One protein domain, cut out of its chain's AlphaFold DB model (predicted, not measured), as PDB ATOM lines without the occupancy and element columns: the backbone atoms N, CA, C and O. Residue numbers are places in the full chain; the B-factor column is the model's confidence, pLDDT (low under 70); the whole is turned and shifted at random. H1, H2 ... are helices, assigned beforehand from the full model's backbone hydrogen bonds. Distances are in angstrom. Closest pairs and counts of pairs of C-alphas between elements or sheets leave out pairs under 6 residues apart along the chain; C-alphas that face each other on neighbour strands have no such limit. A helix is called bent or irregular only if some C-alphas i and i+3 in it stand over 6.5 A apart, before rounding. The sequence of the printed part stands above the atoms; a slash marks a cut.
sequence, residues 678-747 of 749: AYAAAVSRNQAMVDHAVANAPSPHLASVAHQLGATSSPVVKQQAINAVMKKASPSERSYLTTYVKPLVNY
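What this domain is: This is residues 678 to 747 of the 749 residues of an uncharacterized protein of Burkholderia sp. USMB20 (UniProt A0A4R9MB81). Four helices stand side by side in an up-and-down bundle, each running against the one before. The printed part has 70 residues with helices H1 to H4, class all helix. It is compact, radius of gyration of the C-alphas 11.3 A, spanning 37 by 24 by 16 A.

How they stand to each other: From H1, residues 678 to 695, go to H2, residues 700 to 711, a hairpin whose closest C-alphas, Val 694 and Ala 703, are 4.5 A apart. H3, residues 715 to 726, is apart from H1. The hub H4, residues 731 to 746, forms a hairpin with H3, closest C-alphas Pro 715 and Val 745, 5.1 A. Every O i to N i+4 pair is within hydrogen-bond range in H1, H2 and H3, 7 of 12 in H4.

Where its parts are: Find C-alpha 678 at (-24.984, 37.620, -32.101); H1 runs 25.6 A. H4 ends at C-alpha 746 (-34.564, 42.015, -21.486) and is only just irregular, C-alphas 739 and 742 being 6.51 A apart.

The domain as a whole: The links are tight, the printed part has no cut, and residues 678 to 681 have pLDDT under 70.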
ATOM      1  N   ALA A 678     -24.330  37.545 -33.410       52.12
ATOM      2  CA  ALA A 678     -24.984  37.620 -32.101       52.12
ATOM      3  C   ALA A 678     -25.863  38.876 -31.964       52.12
ATOM      4  O   ALA A 678     -26.984  38.783 -31.466       52.12
ATOM      5  N   TYR A 679     -25.392  40.028 -32.457       60.16
ATOM      6  CA  TYR A 679     -26.186  41.257 -32.505       60.16
ATOM      7  C   TYR A 679     -27.417  41.098 -33.412       60.16
ATOM      8  O   TYR A 679     -28.538  41.310 -32.956       60.16
ATOM      9  N   ALA A 680     -27.249  40.610 -34.644       65.00
ATOM     10  CA  ALA A 680     -28.360  40.340 -35.559       65.00
ATOM     11  C   ALA A 680     -29.371  39.329 -34.980       65.00
ATOM     12  O   ALA A 680     -30.578  39.519 -35.117       65.00
ATOM     13  N   ALA A 681     -28.909  38.293 -34.271       68.62
ATOM     14  CA  ALA A 681     -29.780  37.333 -33.596       68.62
ATOM     15  C   ALA A 681     -30.534  37.929 -32.389       68.62
ATOM     16  O   ALA A 681     -31.632  37.463 -32.073       68.62
ATOM     17  N   ALA A 682     -29.973  38.935 -31.710       70.19
ATOM     18  CA  ALA A 682     -30.653  39.676 -30.648       70.19
ATOM     19  C   ALA A 682     -31.701  40.644 -31.222       70.19
ATOM     20  O   ALA A 682     -32.842  40.628 -30.767       70.19
ATOM     21  N   VAL A 683     -31.355  41.395 -32.274       77.00
ATOM     22  CA  VAL A 683     -32.277  42.273 -33.018       77.00
ATOM     23  C   VAL A 683     -33.448  41.472 -33.592       77.00
ATOM     24  O   VAL A 683     -34.604  41.841 -33.395       77.00
ATOM     25  N   SER A 684     -33.170  40.332 -34.230       81.25
ATOM     26  CA  SER A 684     -34.195  39.437 -34.784       81.25
ATOM     27  C   SER A 684     -35.130  38.879 -33.703       81.25
ATOM     28  O   SER A 684     -36.343  38.852 -33.903       81.25
ATOM     29  N   ARG A 685     -34.599  38.500 -32.528       85.00
ATOM     30  CA  ARG A 685     -35.424  38.067 -31.387       85.00
ATOM     31  C   ARG A 685     -36.251  39.203 -30.784       85.00
ATOM     32  O   ARG A 685     -37.410  38.968 -30.458       85.00
ATOM     33  N   ASN A 686     -35.691  40.408 -30.661       87.75
ATOM     34  CA  ASN A 686     -36.436  41.589 -30.217       87.75
ATOM     35  C   ASN A 686     -37.611  41.860 -31.168       87.75
ATOM     36  O   ASN A 686     -38.740  41.981 -30.707       87.75
ATOM     37  N   GLN A 687     -37.374  41.851 -32.485       92.38
ATOM     38  CA  GLN A 687     -38.426  42.049 -33.484       92.38
ATOM     39  C   GLN A 687     -39.517  40.973 -33.393       92.38
ATOM     40  O   GLN A 687     -40.683  41.315 -33.240       92.38
ATOM     41  N   ALA A 688     -39.152  39.686 -33.363       90.62
ATOM     42  CA  ALA A 688     -40.127  38.598 -33.253       90.62
ATOM     43  C   ALA A 688     -40.980  38.675 -31.968       90.62
ATOM     44  O   ALA A 688     -42.166  38.353 -31.991       90.62
ATOM     45  N   MET A 689     -40.399  39.125 -30.849       92.38
ATOM     46  CA  MET A 689     -41.138  39.340 -29.598       92.38
ATOM     47  C   MET A 689     -42.050  40.572 -29.661       92.38
ATOM     48  O   MET A 689     -43.145  40.535 -29.104       92.38
ATOM     49  N   VAL A 690     -41.638  41.640 -30.352       96.62
ATOM     50  CA  VAL A 690     -42.485  42.816 -30.616       96.62
ATOM     51  C   VAL A 690     -43.667  42.426 -31.496       96.62
ATOM     52  O   VAL A 690     -44.799  42.708 -31.121       96.62
ATOM     53  N   ASP A 691     -43.430  41.720 -32.602       95.88
ATOM     54  CA  ASP A 691     -44.478  41.273 -33.525       95.88
ATOM     55  C   ASP A 691     -45.477  40.345 -32.814       95.88
ATOM     56  O   ASP A 691     -46.690  40.514 -32.936       95.88
ATOM     57  N   HIS A 692     -44.981  39.418 -31.986       95.75
ATOM     58  CA  HIS A 692     -45.823  38.546 -31.168       95.75
ATOM     59  C   HIS A 692     -46.631  39.322 -30.114       95.75
ATOM     60  O   HIS A 692     -47.817  39.046 -29.927       95.75
ATOM     61  N   ALA A 693     -46.035  40.313 -29.443       97.31
ATOM     62  CA  ALA A 693     -46.757  41.163 -28.501       97.31
ATOM     63  C   ALA A 693     -47.817  42.029 -29.202       97.31
ATOM     64  O   ALA A 693     -48.922  42.168 -28.685       97.31
ATOM     65  N   VAL A 694     -47.519  42.570 -30.383       97.56
ATOM     66  CA  VAL A 694     -48.446  43.373 -31.195       97.56
ATOM     67  C   VAL A 694     -49.626  42.529 -31.680       97.56
ATOM     68  O   VAL A 694     -50.770  42.943 -31.510       97.56
ATOM     69  N   ALA A 695     -49.375  41.320 -32.189       96.75
ATOM     70  CA  ALA A 695     -50.420  40.408 -32.664       96.75
ATOM     71  C   ALA A 695     -51.380  39.930 -31.556       96.75
ATOM     72  O   ALA A 695     -52.535  39.623 -31.838       96.75
ATOM     73  N   ASN A 696     -50.923  39.883 -30.299       97.00
ATOM     74  CA  ASN A 696     -51.730  39.496 -29.135       97.00
ATOM     75  C   ASN A 696     -52.276  40.704 -28.339       97.00
ATOM     76  O   ASN A 696     -52.793  40.527 -27.234       97.00
ATOM     77  N   ALA A 697     -52.136  41.936 -28.840       97.12
ATOM     78  CA  ALA A 697     -52.572  43.129 -28.119       97.12
ATOM     79  C   ALA A 697     -54.111  43.232 -28.067       97.12
ATOM     80  O   ALA A 697     -54.747  43.305 -29.117       97.12
ATOM     81  N   PRO A 698     -54.737  43.333 -26.875       95.00
ATOM     82  CA  PRO A 698     -56.191  43.452 -26.764       95.00
ATOM     83  C   PRO A 698     -56.715  44.852 -27.132       95.00
ATOM     84  O   PRO A 698     -57.923  45.067 -27.165       95.00
ATOM     85  N   SER A 699     -55.828  45.819 -27.393       96.50
ATOM     86  CA  SER A 699     -56.185  47.151 -27.887       96.50
ATOM     87  C   SER A 699     -55.070  47.752 -28.764       96.50
ATOM     88  O   SER A 699     -53.888  47.468 -28.534       96.50
ATOM     89  N   PRO A 700     -55.395  48.644 -29.727       96.88
ATOM     90  CA  PRO A 700     -54.389  49.326 -30.550       96.88
ATOM     91  C   PRO A 700     -53.389  50.161 -29.735       96.88
ATOM     92  O   PRO A 700     -52.226  50.297 -30.116       96.88
ATOM     93  N   HIS A 701     -53.811  50.692 -28.581       96.00
ATOM     94  CA  HIS A 701     -52.921  51.415 -27.673       96.00
ATOM     95  C   HIS A 701     -51.817  50.503 -27.119       96.00
ATOM     96  O   HIS A 701     -50.648  50.886 -27.101       96.00
ATOM     97  N   LEU A 702     -52.159  49.271 -26.735       96.56
ATOM     98  CA  LEU A 702     -51.194  48.308 -26.209       96.56
ATOM     99  C   LEU A 702     -50.241  47.763 -27.282       96.56
ATOM    100  O   LEU A 702     -49.056  47.592 -26.997       96.56
ATOM    101  N   ALA A 703     -50.706  47.613 -28.526       97.00
ATOM    102  CA  ALA A 703     -49.827  47.361 -29.671       97.00
ATOM    103  C   ALA A 703     -48.806  48.503 -29.868       97.00
ATOM    104  O   ALA A 703     -47.614  48.258 -30.061       97.00
ATOM    105  N   SER A 704     -49.245  49.763 -29.747       96.56
ATOM    106  CA  SER A 704     -48.355  50.930 -29.811       96.56
ATOM    107  C   SER A 704     -47.313  50.929 -28.681       96.56
ATOM    108  O   SER A 704     -46.129  51.153 -28.937       96.56
ATOM    109  N   VAL A 705     -47.715  50.583 -27.450       95.75
ATOM    110  CA  VAL A 705     -46.799  50.416 -26.305       95.75
ATOM    111  C   VAL A 705     -45.751  49.329 -26.583       95.75
ATOM    112  O   VAL A 705     -44.564  49.560 -26.348       95.75
ATOM    113  N   ALA A 706     -46.143  48.177 -27.139       96.94
ATOM    114  CA  ALA A 706     -45.206  47.114 -27.513       96.94
ATOM    115  C   ALA A 706     -44.186  47.576 -28.574       96.94
ATOM    116  O   ALA A 706     -42.986  47.354 -28.402       96.94
ATOM    117  N   HIS A 707     -44.621  48.298 -29.615       96.69
ATOM    118  CA  HIS A 707     -43.718  48.891 -30.611       96.69
ATOM    119  C   HIS A 707     -42.750  49.923 -30.006       96.69
ATOM    120  O   HIS A 707     -41.548  49.864 -30.273       96.69
ATOM    121  N   GLN A 708     -43.232  50.846 -29.165       95.50
ATOM    122  CA  GLN A 708     -42.388  51.859 -28.511       95.50
ATOM    123  C   GLN A 708     -41.327  51.221 -27.601       95.50
ATOM    124  O   GLN A 708     -40.159  51.625 -27.606       95.50
ATOM    125  N   LEU A 709     -41.701  50.177 -26.857       94.56
ATOM    126  CA  LEU A 709     -40.778  49.415 -26.015       94.56
ATOM    127  C   LEU A 709     -39.788  48.595 -26.844       94.56
ATOM    128  O   LEU A 709     -38.611  48.546 -26.498       94.56
ATOM    129  N   GLY A 710     -40.216  48.006 -27.961       92.44
ATOM    130  CA  GLY A 710     -39.331  47.361 -28.933       92.44
ATOM    131  C   GLY A 710     -38.280  48.307 -29.517       92.44
ATOM    132  O   GLY A 710     -37.122  47.927 -29.690       92.44
ATOM    133  N   ALA A 711     -38.673  49.559 -29.772       91.50
ATOM    134  CA  ALA A 711     -37.825  50.591 -30.357       91.50
ATOM    135  C   ALA A 711     -36.870  51.281 -29.364       91.50
ATOM    136  O   ALA A 711     -35.938  51.952 -29.816       91.50
ATOM    137  N   THR A 712     -37.093  51.125 -28.055       92.00
ATOM    138  CA  THR A 712     -36.285  51.704 -26.970       92.00
ATOM    139  C   THR A 712     -35.062  50.828 -26.678       92.00
ATOM    140  O   THR A 712     -35.200  49.622 -26.515       92.00
ATOM    141  N   SER A 713     -33.861  51.399 -26.540       86.00
ATOM    142  CA  SER A 713     -32.650  50.595 -26.265       86.00
ATOM    143  C   SER A 713     -32.358  50.365 -24.775       86.00
ATOM    144  O   SER A 713     -31.680  49.402 -24.437       86.00
ATOM    145  N   SER A 714     -32.837  51.237 -23.876       88.88
ATOM    146  CA  SER A 714     -32.521  51.184 -22.437       88.88
ATOM    147  C   SER A 714     -33.514  50.313 -21.648       88.88
ATOM    148  O   SER A 714     -34.692  50.681 -21.570       88.88
ATOM    149  N   PRO A 715     -33.074  49.221 -20.985       85.88
ATOM    150  CA  PRO A 715     -33.941  48.383 -20.149       85.88
ATOM    151  C   PRO A 715     -34.600  49.151 -18.997       85.88
ATOM    152  O   PRO A 715     -35.758  48.903 -18.670       85.88
ATOM    153  N   VAL A 716     -33.894  50.127 -18.412       86.25
ATOM    154  CA  VAL A 716     -34.419  50.958 -17.315       86.25
ATOM    155  C   VAL A 716     -35.600  51.802 -17.796       86.25
ATOM    156  O   VAL A 716     -36.643  51.823 -17.144       86.25
ATOM    157  N   VAL A 717     -35.476  52.425 -18.974       90.25
ATOM    158  CA  VAL A 717     -36.556  53.220 -19.582       90.25
ATOM    159  C   VAL A 717     -37.739  52.325 -19.960       90.25
ATOM    160  O   VAL A 717     -38.879  52.672 -19.659       90.25
ATOM    161  N   LYS A 718     -37.487  51.129 -20.521       92.31
ATOM    162  CA  LYS A 718     -38.548  50.140 -20.786       92.31
ATOM    163  C   LYS A 718     -39.306  49.758 -19.513       92.31
ATOM    164  O   LYS A 718     -40.534  49.786 -19.495       92.31
ATOM    165  N   GLN A 719     -38.590  49.433 -18.436       93.69
ATOM    166  CA  GLN A 719     -39.197  49.029 -17.168       93.69
ATOM    167  C   GLN A 719     -40.004  50.168 -16.528       93.69
ATOM    168  O   GLN A 719     -41.090  49.924 -16.000       93.69
ATOM    169  N   GLN A 720     -39.515  51.411 -16.600       94.31
ATOM    170  CA  GLN A 720     -40.247  52.597 -16.142       94.31
ATOM    171  C   GLN A 720     -41.534  52.819 -16.949       94.31
ATOM    172  O   GLN A 720     -42.595  53.002 -16.352       94.31
ATOM    173  N   ALA A 721     -41.467  52.730 -18.281       93.94
ATOM    174  CA  ALA A 721     -42.629  52.861 -19.156       93.94
ATOM    175  C   ALA A 721     -43.677  51.759 -18.900       93.94
ATOM    176  O   ALA A 721     -44.851  52.067 -18.702       93.94
ATOM    177  N   ILE A 722     -43.266  50.489 -18.786       95.56
ATOM    178  CA  ILE A 722     -44.178  49.381 -18.443       95.56
ATOM    179  C   ILE A 722     -44.820  49.603 -17.069       95.56
ATOM    180  O   ILE A 722     -46.030  49.440 -16.929       95.56
ATOM    181  N   ASN A 723     -44.054  50.034 -16.063       94.88
ATOM    182  CA  ASN A 723     -44.596  50.338 -14.735       94.88
ATOM    183  C   ASN A 723     -45.607  51.501 -14.766       94.88
ATOM    184  O   ASN A 723     -46.579  51.482 -14.010       94.88
ATOM    185  N   ALA A 724     -45.408  52.500 -15.631       95.81
ATOM    186  CA  ALA A 724     -46.347  53.604 -15.816       95.81
ATOM    187  C   ALA A 724     -47.664  53.149 -16.473       95.81
ATOM    188  O   ALA A 724     -48.735  53.556 -16.022       95.81
ATOM    189  N   VAL A 725     -47.599  52.268 -17.480       95.56
ATOM    190  CA  VAL A 725     -48.792  51.699 -18.134       95.56
ATOM    191  C   VAL A 725     -49.522  50.726 -17.195       95.56
ATOM    192  O   VAL A 725     -50.728  50.861 -17.002       95.56
ATOM    193  N   MET A 726     -48.814  49.815 -16.512       96.12
ATOM    194  CA  MET A 726     -49.421  48.846 -15.579       96.12
ATOM    195  C   MET A 726     -50.216  49.499 -14.438       96.12
ATOM    196  O   MET A 726     -51.205  48.924 -13.989       96.12
ATOM    197  N   LYS A 727     -49.824  50.699 -13.982       96.44
ATOM    198  CA  LYS A 727     -50.568  51.467 -12.963       96.44
ATOM    199  C   LYS A 727     -51.962  51.907 -13.423       96.44
ATOM    200  O   LYS A 727     -52.835  52.079 -12.581       96.44
ATOM    201  N   LYS A 728     -52.160  52.106 -14.730       96.19
ATOM    202  CA  LYS A 728     -53.433  52.541 -15.336       96.19
ATOM    203  C   LYS A 728     -54.205  51.392 -15.994       96.19
ATOM    204  O   LYS A 728     -55.397  51.528 -16.234       96.19
ATOM    205  N   ALA A 729     -53.532  50.276 -16.260       96.25
ATOM    206  CA  ALA A 729     -54.085  49.106 -16.928       96.25
ATOM    207  C   ALA A 729     -55.182  48.402 -16.106       96.25
ATOM    208  O   ALA A 729     -55.038  48.170 -14.894       96.25
ATOM    209  N   SER A 730     -56.245  47.991 -16.795       97.25
ATOM    210  CA  SER A 730     -57.271  47.070 -16.294       97.25
ATOM    211  C   SER A 730     -56.711  45.644 -16.081       97.25
ATOM    212  O   SER A 730     -55.591  45.348 -16.511       97.25
ATOM    213  N   PRO A 731     -57.428  44.725 -15.401       96.75
ATOM    214  CA  PRO A 731     -56.900  43.391 -15.086       96.75
ATOM    215  C   PRO A 731     -56.481  42.557 -16.311       96.75
ATOM    216  O   PRO A 731     -55.430  41.912 -16.282       96.75
ATOM    217  N   SER A 732     -57.250  42.606 -17.403       92.56
ATOM    218  CA  SER A 732     -56.928  41.929 -18.669       92.56
ATOM    219  C   SER A 732     -55.679  42.524 -19.326       92.56
ATOM    220  O   SER A 732     -54.778  41.793 -19.739       92.56
ATOM    221  N   GLU A 733     -55.568  43.850 -19.343       96.44
ATOM    222  CA  GLU A 733     -54.402  44.560 -19.871       96.44
ATOM    223  C   GLU A 733     -53.138  44.305 -19.036       96.44
ATOM    224  O   GLU A 733     -52.057  44.167 -19.600       96.44
ATOM    225  N   ARG A 734     -53.243  44.167 -17.704       97.19
ATOM    226  CA  ARG A 734     -52.110  43.757 -16.849       97.19
ATOM    227  C   ARG A 734     -51.636  42.342 -17.154       97.19
ATOM    228  O   ARG A 734     -50.428  42.110 -17.139       97.19
ATOM    229  N   SER A 735     -52.554  41.417 -17.443       96.62
ATOM    230  CA  SER A 735     -52.200  40.062 -17.882       96.62
ATOM    231  C   SER A 735     -51.416  40.111 -19.197       96.62
ATOM    232  O   SER A 735     -50.307  39.582 -19.276       96.62
ATOM    233  N   TYR A 736     -51.914  40.861 -20.185       97.75
ATOM    234  CA  TYR A 736     -51.204  41.092 -21.445       97.75
ATOM    235  C   TYR A 736     -49.815  41.730 -21.233       97.75
ATOM    236  O   TYR A 736     -48.806  41.212 -21.717       97.75
ATOM    237  N   LEU A 737     -49.736  42.819 -20.460       96.38
ATOM    238  CA  LEU A 737     -48.484  43.529 -20.183       96.38
ATOM    239  C   LEU A 737     -47.460  42.636 -19.473       96.38
ATOM    240  O   LEU A 737     -46.268  42.732 -19.752       96.38
ATOM    241  N   THR A 738     -47.909  41.753 -18.580       96.31
ATOM    242  CA  THR A 738     -47.028  40.835 -17.843       96.31
ATOM    243  C   THR A 738     -46.524  39.697 -18.726       96.31
ATOM    244  O   THR A 738     -45.340  39.368 -18.661       96.31
ATOM    245  N   THR A 739     -47.394  39.122 -19.559       95.75
ATOM    246  CA  THR A 739     -47.090  37.938 -20.376       95.75
ATOM    247  C   THR A 739     -46.317  38.278 -21.650       95.75
ATOM    248  O   THR A 739     -45.342  37.601 -21.969       95.75
ATOM    249  N   TYR A 740     -46.710  39.333 -22.370       95.94
ATOM    250  CA  TYR A 740     -46.181  39.638 -23.707       95.94
ATOM    251  C   TYR A 740     -45.210  40.824 -23.723       95.94
ATOM    252  O   TYR A 740     -44.234  40.810 -24.468       95.94
ATOM    253  N   VAL A 741     -45.439  41.847 -22.892       95.75
ATOM    254  CA  VAL A 741     -44.686  43.114 -22.971       95.75
ATOM    255  C   VAL A 741     -43.507  43.166 -21.996       95.75
ATOM    256  O   VAL A 741     -42.426  43.623 -22.361       95.75
ATOM    257  N   LYS A 742     -43.655  42.650 -20.771       92.62
ATOM    258  CA  LYS A 742     -42.581  42.600 -19.764       92.62
ATOM    259  C   LYS A 742     -41.311  41.866 -20.240       92.62
ATOM    260  O   LYS A 742     -40.228  42.365 -19.932       92.62
ATOM    261  N   PRO A 743     -41.373  40.769 -21.027       93.44
ATOM    262  CA  PRO A 743     -40.174  40.153 -21.604       93.44
ATOM    263  C   PRO A 743     -39.339  41.096 -22.488       93.44
ATOM    264  O   PRO A 743     -38.116  40.959 -22.523       93.44
ATOM    265  N   LEU A 744     -39.951  42.100 -23.140       91.56
ATOM    266  CA  LEU A 744     -39.253  43.069 -24.003       91.56
ATOM    267  C   LEU A 744     -38.227  43.932 -23.251       91.56
ATOM    268  O   LEU A 744     -37.351  44.520 -23.889       91.56
ATOM    269  N   VAL A 745     -38.292  44.004 -21.913       90.69
ATOM    270  CA  VAL A 745     -37.291  44.691 -21.073       90.69
ATOM    271  C   VAL A 745     -35.897  44.082 -21.241       90.69
ATOM    272  O   VAL A 745     -34.907  44.811 -21.230       90.69
ATOM    273  N   ASN A 746     -35.821  42.765 -21.445       85.69
ATOM    274  CA  ASN A 746     -34.564  42.015 -21.486       85.69
ATOM    275  C   ASN A 746     -33.846  42.087 -22.845       85.69
ATOM    276  O   ASN A 746     -32.698  41.657 -22.951       85.69
ATOM    277  N   TYR A 747     -34.501  42.625 -23.878       80.06
ATOM    278  CA  TYR A 747     -33.964  42.692 -25.236       80.06
ATOM    279  C   TYR A 747     -33.595  44.132 -25.601       80.06
ATOM    280  O   TYR A 747     -34.440  45.026 -25.618       80.06
TER     281      TYR A 747